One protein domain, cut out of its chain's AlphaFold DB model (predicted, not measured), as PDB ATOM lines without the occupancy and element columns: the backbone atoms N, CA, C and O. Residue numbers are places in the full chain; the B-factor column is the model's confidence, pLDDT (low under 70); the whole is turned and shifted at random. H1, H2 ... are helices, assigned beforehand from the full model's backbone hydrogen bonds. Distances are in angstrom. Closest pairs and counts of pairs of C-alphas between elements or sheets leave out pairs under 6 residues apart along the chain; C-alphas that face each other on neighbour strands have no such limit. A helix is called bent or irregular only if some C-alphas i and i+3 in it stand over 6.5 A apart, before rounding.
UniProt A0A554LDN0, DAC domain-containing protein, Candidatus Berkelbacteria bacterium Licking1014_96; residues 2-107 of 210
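Overview. This is residues 2 to 107 of the 210 residues of the protein "DAC domain-containing protein" of Candidatus Berkelbacteria bacterium Licking1014_96 (UniProt A0A554LDN0). Three long helices, H3, H4 and H5, make a loose up-and-down bundle, each running against the one before it, while two shorter helices, H1 and H2, form an arm past H5 on its side away from H3, with a gap between. Residues 2 to 8 and 14 to 19 of this arm stand free. The printed part has 106 residues, with five named helices in the order H1 to H5 and no named strand; the class is all helix. The whole is loose, with a radius of gyration of the C-alphas of 16.1 A, and elongated, spanning 51 by 32 by 20 A.

Arrangement. H3, residues 37 to 58, touches H5, residues 85 to 106, with residues 42 to 50 alone; the closest C-alphas, of Ser 46 and Leu 87, are 5.1 A apart, and the helices run the same way at a shallow tilt of 24 degrees. H4, residues 62 to 81, forms a helical hairpin with H5, opposite ways at a shallow tilt of 19 degrees; the closest C-alphas, of Ala 79 and Ala 88, are 5.2 A apart. H3 and H4, also a hairpin, only just touch, with 3 pairs of C-alphas within 8 A, the closest those of Leu 57 and Gly 68 at 6.6 A; their shallow tilt is 13 degrees, opposite ways. H1, residues 2 to 12, and H2, residues 17 to 29, touch no helix but are each near H5, with 5 and 7 pairs of C-alphas within 10 A. H1, H2 and H3 have every O i to N i+4 pair within hydrogen-bond range; H4 has 14 of 16 and H5 16 of 18.

Along the chain. H3 is 32.1 A long from C-alpha 37 at (27.528, 24.192, -32.457), H5 31.4 A, H4 28.9 A, H2 17.3 A and H1 15.5 A. H1 begins at C-alpha 2, (51.158, 17.692, 7.599), and H5 ends at C-alpha 106, (37.102, 23.241, 10.407). H4 is irregular, with C-alphas 63 and 66 8.0 A apart; H5 has a kink of 33 degrees near residue 100.

Size, cuts and confidence. The C-alphas farthest apart, of Phe 2 and Leu 34, are 51.2 A apart. The printed part has no cut and no long link. Mean pLDDT of the printed part is 74.2; residues 2 to 37, 62 to 63 and 106 to 107 are under 70.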
ATOM      1  N   PHE A   2      51.233  16.483   8.437       38.22
ATOM      2  CA  PHE A   2      51.158  17.692   7.599       38.22
ATOM      3  C   PHE A   2      52.033  17.637   6.329       38.22
ATOM      4  O   PHE A   2      51.595  18.098   5.278       38.22
ATOM      5  N   ASP A   3      53.200  16.989   6.374       42.19
ATOM      6  CA  ASP A   3      54.102  16.922   5.207       42.19
ATOM      7  C   ASP A   3      53.544  16.074   4.052       42.19
ATOM      8  O   ASP A   3      53.695  16.421   2.883       42.19
ATOM      9  N   ASN A   4      52.801  15.007   4.365       46.38
ATOM     10  CA  ASN A   4      52.117  14.185   3.355       46.38
ATOM     11  C   ASN A   4      50.943  14.930   2.695       46.38
ATOM     12  O   ASN A   4      50.625  14.689   1.529       46.38
ATOM     13  N   PHE A   5      50.313  15.852   3.428       53.44
ATOM     14  CA  PHE A   5      49.245  16.709   2.916       53.44
ATOM     15  C   PHE A   5      49.800  17.765   1.948       53.44
ATOM     16  O   PHE A   5      49.287  17.905   0.838       53.44
ATOM     17  N   PHE A   6      50.910  18.422   2.300       51.47
ATOM     18  CA  PHE A   6      51.596  19.363   1.408       51.47
ATOM     19  C   PHE A   6      52.194  18.687   0.168       51.47
ATOM     20  O   PHE A   6      52.106  19.252  -0.919       51.47
ATOM     21  N   ASN A   7      52.709  17.459   0.285       49.34
ATOM     22  CA  ASN A   7      53.172  16.689  -0.875       49.34
ATOM     23  C   ASN A   7      52.033  16.238  -1.807       49.34
ATOM     24  O   ASN A   7      52.235  16.105  -3.011       49.34
ATOM     25  N   SER A   8      50.819  16.049  -1.285       53.44
ATOM     26  CA  SER A   8      49.642  15.768  -2.123       53.44
ATOM     27  C   SER A   8      49.135  17.034  -2.829       53.44
ATOM     28  O   SER A   8      48.719  16.976  -3.985       53.44
ATOM     29  N   ILE A   9      49.237  18.199  -2.178       49.72
ATOM     30  CA  ILE A   9      48.946  19.508  -2.784       49.72
ATOM     31  C   ILE A   9      50.000  19.878  -3.835       49.72
ATOM     32  O   ILE A   9      49.643  20.396  -4.890       49.72
ATOM     33  N   SER A  10      51.282  19.578  -3.605       51.22
ATOM     34  CA  SER A  10      52.348  19.882  -4.566       51.22
ATOM     35  C   SER A  10      52.214  19.057  -5.851       51.22
ATOM     36  O   SER A  10      52.412  19.603  -6.937       51.22
ATOM     37  N   GLN A  11      51.752  17.802  -5.763       54.00
ATOM     38  CA  GLN A  11      51.388  17.003  -6.939       54.00
ATOM     39  C   GLN A  11      50.133  17.517  -7.665       54.00
ATOM     40  O   GLN A  11      50.089  17.473  -8.893       54.00
ATOM     41  N   LEU A  12      49.155  18.077  -6.944       50.34
ATOM     42  CA  LEU A  12      48.006  18.784  -7.534       50.34
ATOM     43  C   LEU A  12      48.386  20.160  -8.124       50.34
ATOM     44  O   LEU A  12      47.658  20.686  -8.968       50.34
ATOM     45  N   SER A  13      49.532  20.724  -7.718       46.94
ATOM     46  CA  SER A  13      50.049  22.027  -8.157       46.94
ATOM     47  C   SER A  13      50.863  21.994  -9.455       46.94
ATOM     48  O   SER A  13      51.316  23.047  -9.907       46.94
ATOM     49  N   LYS A  14      50.991  20.831 -10.121       48.19
ATOM     50  CA  LYS A  14      51.279  20.774 -11.568       48.19
ATOM     51  C   LYS A  14      50.072  21.349 -12.321       48.19
ATOM     52  O   LYS A  14      49.282  20.652 -12.954       48.19
ATOM     53  N   ILE A  15      49.878  22.651 -12.152       54.94
ATOM     54  CA  ILE A  15      48.841  23.451 -12.768       54.94
ATOM     55  C   ILE A  15      49.268  23.582 -14.222       54.94
ATOM     56  O   ILE A  15      50.094  24.418 -14.573       54.94
ATOM     57  N   ASP A  16      48.714  22.716 -15.063       59.50
ATOM     58  CA  ASP A  16      48.880  22.767 -16.512       59.50
ATOM     59  C   ASP A  16      48.049  23.927 -17.095       59.50
ATOM     60  O   ASP A  16      47.107  23.749 -17.868       59.50
ATOM     61  N   PHE A  17      48.350  25.143 -16.627       54.53
ATOM     62  CA  PHE A  17      47.780  26.398 -17.113       54.53
ATOM     63  C   PHE A  17      48.028  26.482 -18.618       54.53
ATOM     64  O   PHE A  17      47.130  26.805 -19.378       54.53
ATOM     65  N   TYR A  18      49.217  26.069 -19.054       58.25
ATOM     66  CA  TYR A  18      49.606  26.045 -20.456       58.25
ATOM     67  C   TYR A  18      48.762  25.071 -21.289       58.25
ATOM     68  O   TYR A  18      48.298  25.440 -22.363       58.25
ATOM     69  N   GLY A  19      48.486  23.861 -20.791       63.03
ATOM     70  CA  GLY A  19      47.578  22.917 -21.449       63.03
ATOM     71  C   GLY A  19      46.132  23.419 -21.537       63.03
ATOM     72  O   GLY A  19      45.466  23.190 -22.547       63.03
ATOM     73  N   PHE A  20      45.654  24.145 -20.522       61.41
ATOM     74  CA  PHE A  20      44.331  24.777 -20.525       61.41
ATOM     75  C   PHE A  20      44.255  25.955 -21.493       61.41
ATOM     76  O   PHE A  20      43.350  25.978 -22.319       61.41
ATOM     77  N   TYR A  21      45.212  26.885 -21.435       59.38
ATOM     78  CA  TYR A  21      45.295  27.995 -22.381       59.38
ATOM     79  C   TYR A  21      45.415  27.465 -23.797       59.38
ATOM     80  O   TYR A  21      44.688  27.941 -24.639       59.38
ATOM     81  N   LYS A  22      46.200  26.415 -24.047       64.75
ATOM     82  CA  LYS A  22      46.330  25.815 -25.377       64.75
ATOM     83  C   LYS A  22      45.070  25.074 -25.836       64.75
ATOM     84  O   LYS A  22      44.756  25.125 -27.015       64.75
ATOM     85  N   ARG A  23      44.322  24.401 -24.952       62.19
ATOM     86  CA  ARG A  23      43.027  23.779 -25.309       62.19
ATOM     87  C   ARG A  23      41.933  24.815 -25.529       62.19
ATOM     88  O   ARG A  23      41.179  24.687 -26.482       62.19
ATOM     89  N   ILE A  24      41.871  25.844 -24.685       64.06
ATOM     90  CA  ILE A  24      40.979  26.985 -24.879       64.06
ATOM     91  C   ILE A  24      41.371  27.744 -26.135       64.06
ATOM     92  O   ILE A  24      40.499  28.048 -26.919       64.06
ATOM     93  N   GLU A  25      42.648  28.009 -26.366       60.06
ATOM     94  CA  GLU A  25      43.154  28.702 -27.546       60.06
ATOM     95  C   GLU A  25      42.904  27.878 -28.799       60.06
ATOM     96  O   GLU A  25      42.485  28.468 -29.774       60.06
ATOM     97  N   VAL A  26      43.030  26.546 -28.783       60.59
ATOM     98  CA  VAL A  26      42.628  25.672 -29.903       60.59
ATOM     99  C   VAL A  26      41.112  25.703 -30.123       60.59
ATOM    100  O   VAL A  26      40.684  25.822 -31.264       60.59
ATOM    101  N   SER A  27      40.300  25.680 -29.061       54.81
ATOM    102  CA  SER A  27      38.844  25.843 -29.174       54.81
ATOM    103  C   SER A  27      38.428  27.270 -29.567       54.81
ATOM    104  O   SER A  27      37.370  27.442 -30.168       54.81
ATOM    105  N   ILE A  28      39.253  28.282 -29.254       55.00
ATOM    106  CA  ILE A  28      39.033  29.712 -29.513       55.00
ATOM    107  C   ILE A  28      39.568  30.146 -30.887       55.00
ATOM    108  O   ILE A  28      38.958  30.982 -31.536       55.00
ATOM    109  N   THR A  29      40.660  29.573 -31.392       53.31
ATOM    110  CA  THR A  29      41.204  29.883 -32.733       53.31
ATOM    111  C   THR A  29      40.432  29.197 -33.854       53.31
ATOM    112  O   THR A  29      40.537  29.615 -35.001       53.31
ATOM    113  N   SER A  30      39.573  28.226 -33.537       53.75
ATOM    114  CA  SER A  30      38.509  27.742 -34.427       53.75
ATOM    115  C   SER A  30      37.206  28.564 -34.354       53.75
ATOM    116  O   SER A  30      36.185  28.130 -34.894       53.75
ATOM    117  N   ILE A  31      37.192  29.712 -33.658       52.03
ATOM    118  CA  ILE A  31      36.010  30.578 -33.519       52.03
ATOM    119  C   ILE A  31      35.895  31.494 -34.734       52.03
ATOM    120  O   ILE A  31      36.293  32.653 -34.716       52.03
ATOM    121  N   ASP A  32      35.209  30.973 -35.740       54.25
ATOM    122  CA  ASP A  32      34.043  31.690 -36.231       54.25
ATOM    123  C   ASP A  32      32.848  31.251 -35.357       54.25
ATOM    124  O   ASP A  32      32.474  30.071 -35.379       54.25
ATOM    125  N   PRO A  33      32.215  32.147 -34.570       51.66
ATOM    126  CA  PRO A  33      31.095  31.806 -33.676       51.66
ATOM    127  C   PRO A  33      29.878  31.214 -34.406       51.66
ATOM    128  O   PRO A  33      28.957  30.703 -33.774       51.66
ATOM    129  N   LEU A  34      29.871  31.289 -35.740       52.25
ATOM    130  CA  LEU A  34      28.820  30.800 -36.620       52.25
ATOM    131  C   LEU A  34      28.971  29.318 -37.019       52.25
ATOM    132  O   LEU A  34      28.061  28.787 -37.652       52.25
ATOM    133  N   HIS A  35      30.096  28.646 -36.726       54.38
ATOM    134  CA  HIS A  35      30.408  27.334 -37.330       54.38
ATOM    135  C   HIS A  35      30.626  26.156 -36.368       54.38
ATOM    136  O   HIS A  35      30.654  25.021 -36.834       54.38
ATOM    137  N   ASN A  36      30.679  26.359 -35.045       59.34
ATOM    138  CA  ASN A  36      30.892  25.263 -34.086       59.34
ATOM    139  C   ASN A  36      29.749  25.130 -33.055       59.34
ATOM    140  O   ASN A  36      29.877  25.603 -31.922       59.34
ATOM    141  N   PRO A  37      28.639  24.434 -33.391       67.50
ATOM    142  CA  PRO A  37      27.528  24.192 -32.457       67.50
ATOM    143  C   PRO A  37      27.951  23.407 -31.202       67.50
ATOM    144  O   PRO A  37      27.284  23.472 -30.171       67.50
ATOM    145  N   LEU A  38      29.087  22.709 -31.266       70.50
ATOM    146  CA  LEU A  38      29.675  21.938 -30.171       70.50
ATOM    147  C   LEU A  38      29.999  22.792 -28.934       70.50
ATOM    148  O   LEU A  38      29.873  22.302 -27.817       70.50
ATOM    149  N   LEU A  39      30.345  24.074 -29.106       72.69
ATOM    150  CA  LEU A  39      30.698  24.968 -27.994       72.69
ATOM    151  C   LEU A  39      29.450  25.409 -27.209       72.69
ATOM    152  O   LEU A  39      29.445  25.441 -25.981       72.69
ATOM    153  N   ILE A  40      28.354  25.680 -27.924       78.69
ATOM    154  CA  ILE A  40      27.050  25.978 -27.314       78.69
ATOM    155  C   ILE A  40      26.550  24.754 -26.540       78.69
ATOM    156  O   ILE A  40      26.037  24.889 -25.430       78.69
ATOM    157  N   ILE A  41      26.740  23.560 -27.107       81.31
ATOM    158  CA  ILE A  41      26.394  22.292 -26.466       81.31
ATOM    159  C   ILE A  41      27.248  22.065 -25.208       81.31
ATOM    160  O   ILE A  41      26.682  21.728 -24.170       81.31
ATOM    161  N   ASP A  42      28.562  22.314 -25.252       80.75
ATOM    162  CA  ASP A  42      29.448  22.207 -24.080       80.75
ATOM    163  C   ASP A  42      29.009  23.159 -22.958       80.75
ATOM    164  O   ASP A  42      28.793  22.725 -21.826       80.75
ATOM    165  N   ILE A  43      28.761  24.437 -23.266       85.12
ATOM    166  CA  ILE A  43      28.283  25.422 -22.282       85.12
ATOM    167  C   ILE A  43      26.945  24.985 -21.673       85.12
ATOM    168  O   ILE A  43      26.778  25.036 -20.452       85.12
ATOM    169  N   LEU A  44      25.995  24.546 -22.503       89.25
ATOM    170  CA  LEU A  44      24.660  24.161 -22.051       89.25
ATOM    171  C   LEU A  44      24.711  22.920 -21.149       89.25
ATOM    172  O   LEU A  44      24.135  22.925 -20.059       89.25
ATOM    173  N   ILE A  45      25.430  21.876 -21.566       88.44
ATOM    174  CA  ILE A  45      25.575  20.636 -20.795       88.44
ATOM    175  C   ILE A  45      26.347  20.906 -19.499       88.44
ATOM    176  O   ILE A  45      25.916  20.470 -18.426       88.44
ATOM    177  N   SER A  46      27.433  21.678 -19.570       89.62
ATOM    178  CA  SER A  46      28.212  22.108 -18.408       89.62
ATOM    179  C   SER A  46      27.341  22.856 -17.396       89.62
ATOM    180  O   SER A  46      27.374  22.540 -16.206       89.62
ATOM    181  N   ALA A  47      26.509  23.800 -17.846       89.56
ATOM    182  CA  ALA A  47      25.611  24.560 -16.980       89.56
ATOM    183  C   ALA A  47      24.558  23.671 -16.298       89.56
ATOM    184  O   ALA A  47      24.321  23.811 -15.096       89.56
ATOM    185  N   ILE A  48      23.961  22.726 -17.033       93.31
ATOM    186  CA  ILE A  48      22.968  21.787 -16.491       93.31
ATOM    187  C   ILE A  48      23.600  20.894 -15.415       93.31
ATOM    188  O   ILE A  48      23.076  20.795 -14.303       93.31
ATOM    189  N   LEU A  49      24.743  20.272 -15.712       90.81
ATOM    190  CA  LEU A  49      25.460  19.405 -14.771       90.81
ATOM    191  C   LEU A  49      25.907  20.169 -13.522       90.81
ATOM    192  O   LEU A  49      25.734  19.680 -12.403       90.81
ATOM    193  N   LEU A  50      26.422  21.388 -13.697       91.25
ATOM    194  CA  LEU A  50      26.808  22.255 -12.590       91.25
ATOM    195  C   LEU A  50      25.599  22.625 -11.720       91.25
ATOM    196  O   LEU A  50      25.686  22.570 -10.495       91.25
ATOM    197  N   TYR A  51      24.454  22.947 -12.325       93.94
ATOM    198  CA  TYR A  51      23.223  23.238 -11.591       93.94
ATOM    199  C   TYR A  51      22.783  22.050 -10.727       93.94
ATOM    200  O   TYR A  51      22.561  22.209  -9.523       93.94
ATOM    201  N   PHE A  52      22.712  20.845 -11.302       91.00
ATOM    202  CA  PHE A  52      22.363  19.640 -10.546       91.00
ATOM    203  C   PHE A  52      23.347  19.375  -9.408       91.00
ATOM    204  O   PHE A  52      22.929  19.023  -8.301       91.00
ATOM    205  N   PHE A  53      24.637  19.602  -9.644       89.44
ATOM    206  CA  PHE A  53      25.659  19.472  -8.617       89.44
ATOM    207  C   PHE A  53      25.471  20.468  -7.466       89.44
ATOM    208  O   PHE A  53      25.502  20.072  -6.302       89.44
ATOM    209  N   LEU A  54      25.195  21.741  -7.755       89.31
ATOM    210  CA  LEU A  54      24.931  22.754  -6.727       89.31
ATOM    211  C   LEU A  54      23.674  22.425  -5.906       89.31
ATOM    212  O   LEU A  54      23.675  22.547  -4.677       89.31
ATOM    213  N   VAL A  55      22.611  21.951  -6.559       89.00
ATOM    214  CA  VAL A  55      21.389  21.496  -5.877       89.00
ATOM    215  C   VAL A  55      21.667  20.270  -5.003       89.00
ATOM    216  O   VAL A  55      21.133  20.173  -3.893       89.00
ATOM    217  N   PHE A  56      22.521  19.353  -5.462       86.00
ATOM    218  CA  PHE A  56      22.972  18.206  -4.677       86.00
ATOM    219  C   PHE A  56      23.757  18.651  -3.435       86.00
ATOM    220  O   PHE A  56      23.432  18.215  -2.329       86.00
ATOM    221  N   LEU A  57      24.703  19.588  -3.582       85.19
ATOM    222  CA  LEU A  57      25.490  20.138  -2.471       85.19
ATOM    223  C   LEU A  57      24.612  20.772  -1.383       85.19
ATOM    224  O   LEU A  57      24.899  20.603  -0.200       85.19
ATOM    225  N   LYS A  58      23.500  21.426  -1.744       82.19
ATOM    226  CA  LYS A  58      22.565  22.032  -0.777       82.19
ATOM    227  C   LYS A  58      21.963  21.018   0.206       82.19
ATOM    228  O   LYS A  58      21.562  21.390   1.307       82.19
ATOM    229  N   LYS A  59      21.888  19.739  -0.173       75.56
ATOM    230  CA  LYS A  59      21.363  18.659   0.679       75.56
ATOM    231  C   LYS A  59      22.433  18.044   1.589       75.56
ATOM    232  O   LYS A  59      22.096  17.259   2.479       75.56
ATOM    233  N   ILE A  60      23.707  18.386   1.397       78.06
ATOM    234  CA  ILE A  60      24.823  17.817   2.152       78.06
ATOM    235  C   ILE A  60      24.958  18.550   3.485       78.06
ATOM    236  O   ILE A  60      25.233  19.744   3.552       78.06
ATOM    237  N   ARG A  61      24.787  17.811   4.584       73.62
ATOM    238  CA  ARG A  61      25.150  18.296   5.922       73.62
ATOM    239  C   ARG A  61      26.669  18.250   6.081       73.62
ATOM    240  O   ARG A  61      27.290  17.317   5.586       73.62
ATOM    241  N   LEU A  62      27.244  19.162   6.871       67.94
ATOM    242  CA  LEU A  62      28.688  19.209   7.184       67.94
ATOM    243  C   LEU A  62      29.276  17.852   7.618       67.94
ATOM    244  O   LEU A  62      30.400  17.521   7.256       67.94
ATOM    245  N   ARG A  63      28.500  17.024   8.334       68.62
ATOM    246  CA  ARG A  63      28.913  15.670   8.750       68.62
ATOM    247  C   ARG A  63      29.159  14.712   7.575       68.62
ATOM    248  O   ARG A  63      29.925  13.767   7.710       68.62
ATOM    249  N   ASN A  64      28.537  14.963   6.428       80.69
ATOM    250  CA  ASN A  64      28.609  14.133   5.230       80.69
ATOM    251  C   ASN A  64      29.516  14.759   4.155       80.69
ATOM    252  O   ASN A  64      29.339  14.479   2.971       80.69
ATOM    253  N   LEU A  65      30.490  15.593   4.542       80.94
ATOM    254  CA  LEU A  65      31.438  16.229   3.617       80.94
ATOM    255  C   LEU A  65      32.147  15.209   2.710       80.94
ATOM    256  O   LEU A  65      32.399  15.492   1.541       80.94
ATOM    257  N   LEU A  66      32.380  13.996   3.222       83.62
ATOM    258  CA  LEU A  66      32.945  12.885   2.459       83.62
ATOM    259  C   LEU A  66      32.091  12.515   1.231       83.62
ATOM    260  O   LEU A  66      32.641  12.327   0.150       83.62
ATOM    261  N   LEU A  67      30.756  12.479   1.359       85.56
ATOM    262  CA  LEU A  67      29.863  12.240   0.215       85.56
ATOM    263  C   LEU A  67      29.959  13.369  -0.817       85.56
ATOM    264  O   LEU A  67      29.893  13.106  -2.014       85.56
ATOM    265  N   GLY A  68      30.129  14.613  -0.363       87.69
ATOM    266  CA  GLY A  68      30.334  15.760  -1.248       87.69
ATOM    267  C   GLY A  68      31.637  15.658  -2.033       87.69
ATOM    268  O   GLY A  68      31.632  15.872  -3.241       87.69
ATOM    269  N   ALA A  69      32.727  15.258  -1.375       87.88
ATOM    270  CA  ALA A  69      34.012  15.031  -2.029       87.88
ATOM    271  C   ALA A  69      33.931  13.909  -3.078       87.88
ATOM    272  O   ALA A  69      34.399  14.088  -4.200       87.88
ATOM    273  N   ILE A  70      33.277  12.789  -2.752       90.25
ATOM    274  CA  ILE A  70      33.067  11.675  -3.692       90.25
ATOM    275  C   ILE A  70      32.236  12.127  -4.898       90.25
ATOM    276  O   ILE A  70      32.611  11.857  -6.037       90.25
ATOM    277  N   ALA A  71      31.135  12.847  -4.666       90.31
ATOM    278  CA  ALA A  71      30.295  13.364  -5.743       90.31
ATOM    279  C   ALA A  71      31.055  14.344  -6.649       90.31
ATOM    280  O   ALA A  71      30.875  14.323  -7.863       90.31
ATOM    281  N   LEU A  72      31.929  15.169  -6.071       91.81
ATOM    282  CA  LEU A  72      32.750  16.128  -6.802       91.81
ATOM    283  C   LEU A  72      33.788  15.429  -7.694       91.81
ATOM    284  O   LEU A  72      33.943  15.802  -8.856       91.81
ATOM    285  N   VAL A  73      34.441  14.375  -7.193       92.12
ATOM    286  CA  VAL A  73      35.331  13.521  -8.003       92.12
ATOM    287  C   VAL A  73      34.547  12.822  -9.113       92.12
ATOM    288  O   VAL A  73      34.976  12.837 -10.263       92.12
ATOM    289  N   GLY A  74      33.376  12.260  -8.799       92.12
ATOM    290  CA  GLY A  74      32.507  11.620  -9.789       92.12
ATOM    291  C   GLY A  74      32.093  12.576 -10.908       92.12
ATOM    292  O   GLY A  74      32.173  12.223 -12.081       92.12
ATOM    293  N   LEU A  75      31.732  13.814 -10.561       92.75
ATOM    294  CA  LEU A  75      31.379  14.837 -11.540       92.75
ATOM    295  C   LEU A  75      32.579  15.265 -12.395       92.75
ATOM    296  O   LEU A  75      32.418  15.479 -13.590       92.75
ATOM    297  N   TYR A  76      33.782  15.355 -11.820       89.75
ATOM    298  CA  TYR A  76      35.000  15.643 -12.582       89.75
ATOM    299  C   TYR A  76      35.328  14.533 -13.588       89.75
ATOM    300  O   TYR A  76      35.675  14.815 -14.734       89.75
ATOM    301  N   LEU A  77      35.202  13.266 -13.187       90.44
ATOM    302  CA  LEU A  77      35.396  12.132 -14.094       90.44
ATOM    303  C   LEU A  77      34.360  12.141 -15.219       90.44
ATOM    304  O   LEU A  77      34.722  11.947 -16.376       90.44
ATOM    305  N   LEU A  78      33.102  12.441 -14.891       90.69
ATOM    306  CA  LEU A  78      32.036  12.592 -15.875       90.69
ATOM    307  C   LEU A  78      32.342  13.739 -16.853       90.69
ATOM    308  O   LEU A  78      32.216  13.559 -18.057       90.69
ATOM    309  N   ALA A  79      32.822  14.883 -16.359       87.44
ATOM    310  CA  ALA A  79      33.204  16.015 -17.200       87.44
ATOM    311  C   ALA A  79      34.316  15.654 -18.199       87.44
ATOM    312  O   ALA A  79      34.204  15.982 -19.374       87.44
ATOM    313  N   ASN A  80      35.351  14.928 -17.761       84.88
ATOM    314  CA  ASN A  80      36.418  14.473 -18.659       84.88
ATOM    315  C   ASN A  80      35.947  13.389 -19.638       84.88
ATOM    316  O   ASN A  80      36.424  13.348 -20.766       84.88
ATOM    317  N   PHE A  81      35.021  12.519 -19.229       85.50
ATOM    318  CA  PHE A  81      34.472  11.480 -20.103       85.50
ATOM    319  C   PHE A  81      33.631  12.063 -21.248       85.50
ATOM    320  O   PHE A  81      33.680  11.550 -22.360       85.50
ATOM    321  N   LEU A  82      32.885  13.140 -20.984       83.56
ATOM    322  CA  LEU A  82      32.109  13.863 -21.996       83.56
ATOM    323  C   LEU A  82      32.914  14.957 -22.729       83.56
ATOM    324  O   LEU A  82      32.331  15.691 -23.521       83.56
ATOM    325  N   ASP A  83      34.218  15.082 -22.458       81.50
ATOM    326  CA  ASP A  83      35.108  16.127 -22.996       81.50
ATOM    327  C   ASP A  83      34.605  17.571 -22.741       81.50
ATOM    328  O   ASP A  83      34.854  18.500 -23.506       81.50
ATOM    329  N   LEU A  84      33.893  17.767 -21.622       82.12
ATOM    330  CA  LEU A  84      33.352  19.054 -21.166       82.12
ATOM    331  C   LEU A  84      34.465  19.877 -20.506       82.12
ATOM    332  O   LEU A  84      34.634  19.875 -19.276       82.12
ATOM    333  N   ALA A  85      35.249  20.576 -21.326       79.25
ATOM    334  CA  ALA A  85      36.419  21.331 -20.881       79.25
ATOM    335  C   ALA A  85      36.063  22.403 -19.834       79.25
ATOM    336  O   ALA A  85      36.791  22.580 -18.849       79.25
ATOM    337  N   LEU A  86      34.924  23.083 -20.008       82.44
ATOM    338  CA  LEU A  86      34.457  24.127 -19.094       82.44
ATOM    339  C   LEU A  86      34.086  23.567 -17.718       82.44
ATOM    340  O   LEU A  86      34.538  24.080 -16.691       82.44
ATOM    341  N   LEU A  87      33.296  22.493 -17.675       84.56
ATOM    342  CA  LEU A  87      32.883  21.871 -16.420       84.56
ATOM    343  C   LEU A  87      34.079  21.286 -15.657       84.56
ATOM    344  O   LEU A  87      34.206  21.506 -14.449       84.56
ATOM    345  N   ALA A  88      34.980  20.584 -16.353       84.88
ATOM    346  CA  ALA A  88      36.178  20.002 -15.752       84.88
ATOM    347  C   ALA A  88      37.073  21.081 -15.123       84.88
ATOM    348  O   ALA A  88      37.576  20.902 -14.008       84.88
ATOM    349  N   PHE A  89      37.217  22.225 -15.798       84.38
ATOM    350  CA  PHE A  89      37.920  23.388 -15.266       84.38
ATOM    351  C   PHE A  89      37.254  23.899 -13.986       84.38
ATOM    352  O   PHE A  89      37.901  23.936 -12.939       84.38
ATOM    353  N   ILE A  90      35.957  24.223 -14.022       87.38
ATOM    354  CA  ILE A  90      35.249  24.787 -12.861       87.38
ATOM    355  C   ILE A  90      35.367  23.862 -11.642       87.38
ATOM    356  O   ILE A  90      35.703  24.323 -10.550       87.38
ATOM    357  N   ILE A  91      35.164  22.555 -11.826       88.94
ATOM    358  CA  ILE A  91      35.247  21.578 -10.733       88.94
ATOM    359  C   ILE A  91      36.663  21.500 -10.162       88.94
ATOM    360  O   ILE A  91      36.819  21.451  -8.942       88.94
ATOM    361  N   LYS A  92      37.702  21.526 -11.006       86.44
ATOM    362  CA  LYS A  92      39.103  21.470 -10.563       86.44
ATOM    363  C   LYS A  92      39.468  22.658  -9.668       86.44
ATOM    364  O   LYS A  92      40.057  22.463  -8.605       86.44
ATOM    365  N   TYR A  93      39.094  23.876 -10.059       87.62
ATOM    366  CA  TYR A  93      39.360  25.070  -9.246       87.62
ATOM    367  C   TYR A  93      38.500  25.112  -7.989       87.62
ATOM    368  O   TYR A  93      38.994  25.466  -6.920       87.62
ATOM    369  N   PHE A  94      37.239  24.691  -8.086       88.56
ATOM    370  CA  PHE A  94      36.368  24.576  -6.925       88.56
ATOM    371  C   PHE A  94      36.909  23.557  -5.906       88.56
ATOM    372  O   PHE A  94      36.913  23.832  -4.707       88.56
ATOM    373  N   ALA A  95      37.451  22.423  -6.363       88.50
ATOM    374  CA  ALA A  95      38.123  21.444  -5.510       88.50
ATOM    375  C   ALA A  95      39.339  22.047  -4.794       88.50
ATOM    376  O   ALA A  95      39.479  21.896  -3.582       88.50
ATOM    377  N   LEU A  96      40.199  22.762  -5.531       87.19
ATOM    378  CA  LEU A  96      41.382  23.414  -4.970       87.19
ATOM    379  C   LEU A  96      40.997  24.463  -3.918       87.19
ATOM    380  O   LEU A  96      41.572  24.490  -2.830       87.19
ATOM    381  N   PHE A  97      39.983  25.276  -4.214       87.19
ATOM    382  CA  PHE A  97      39.416  26.235  -3.272       87.19
ATOM    383  C   PHE A  97      38.920  25.541  -1.997       87.19
ATOM    384  O   PHE A  97      39.264  25.966  -0.895       87.19
ATOM    385  N   LEU A  98      38.184  24.431  -2.121       86.25
ATOM    386  CA  LEU A  98      37.710  23.663  -0.967       86.25
ATOM    387  C   LEU A  98      38.854  23.106  -0.115       86.25
ATOM    388  O   LEU A  98      38.756  23.158   1.105       86.25
ATOM    389  N   VAL A  99      39.945  22.617  -0.707       85.88
ATOM    390  CA  VAL A  99      41.099  22.097   0.056       85.88
ATOM    391  C   VAL A  99      41.727  23.172   0.947       85.88
ATOM    392  O   VAL A  99      42.194  22.854   2.037       85.88
ATOM    393  N   VAL A 100      41.705  24.438   0.525       83.00
ATOM    394  CA  VAL A 100      42.209  25.571   1.320       83.00
ATOM    395  C   VAL A 100      41.178  26.028   2.354       83.00
ATOM    396  O   VAL A 100      41.499  26.259   3.519       83.00
ATOM    397  N   VAL A 101      39.920  26.145   1.936       81.94
ATOM    398  CA  VAL A 101      38.847  26.744   2.731       81.94
ATOM    399  C   VAL A 101      38.329  25.798   3.809       81.94
ATOM    400  O   VAL A 101      38.107  26.214   4.941       81.94
ATOM    401  N   VAL A 102      38.168  24.510   3.509       82.00
ATOM    402  CA  VAL A 102      37.625  23.526   4.453       82.00
ATOM    403  C   VAL A 102      38.454  23.470   5.747       82.00
ATOM    404  O   VAL A 102      37.856  23.667   6.802       82.00
ATOM    405  N   PRO A 103      39.793  23.305   5.739       76.69
ATOM    406  CA  PRO A 103      40.594  23.338   6.967       76.69
ATOM    407  C   PRO A 103      40.429  24.632   7.773       76.69
ATOM    408  O   PRO A 103      40.320  24.574   8.996       76.69
ATOM    409  N   PHE A 104      40.340  25.781   7.096       76.44
ATOM    410  CA  PHE A 104      40.118  27.085   7.728       76.44
ATOM    411  C   PHE A 104      38.756  27.168   8.443       76.44
ATOM    412  O   PHE A 104      38.655  27.691   9.554       76.44
ATOM    413  N   PHE A 105      37.701  26.592   7.864       71.56
ATOM    414  CA  PHE A 105      36.382  26.521   8.505       71.56
ATOM    415  C   PHE A 105      36.273  25.412   9.561       71.56
ATOM    416  O   PHE A 105      35.491  25.538  10.503       71.56
ATOM    417  N   LEU A 106      37.051  24.333   9.432       63.94
ATOM    418  CA  LEU A 106      37.102  23.241  10.407       63.94
ATOM    419  C   LEU A 106      37.959  23.583  11.633       63.94
ATOM    420  O   LEU A 106      37.867  22.886  12.645       63.94
ATOM    421  N   THR A 107      38.758  24.656  11.593       66.94
ATOM    422  CA  THR A 107      39.460  25.128  12.788       66.94
ATOM    423  C   THR A 107      38.492  25.712  13.831       66.94
ATOM    424  O   THR A 107      37.660  26.566  13.509       66.94
TER     425      THR A 107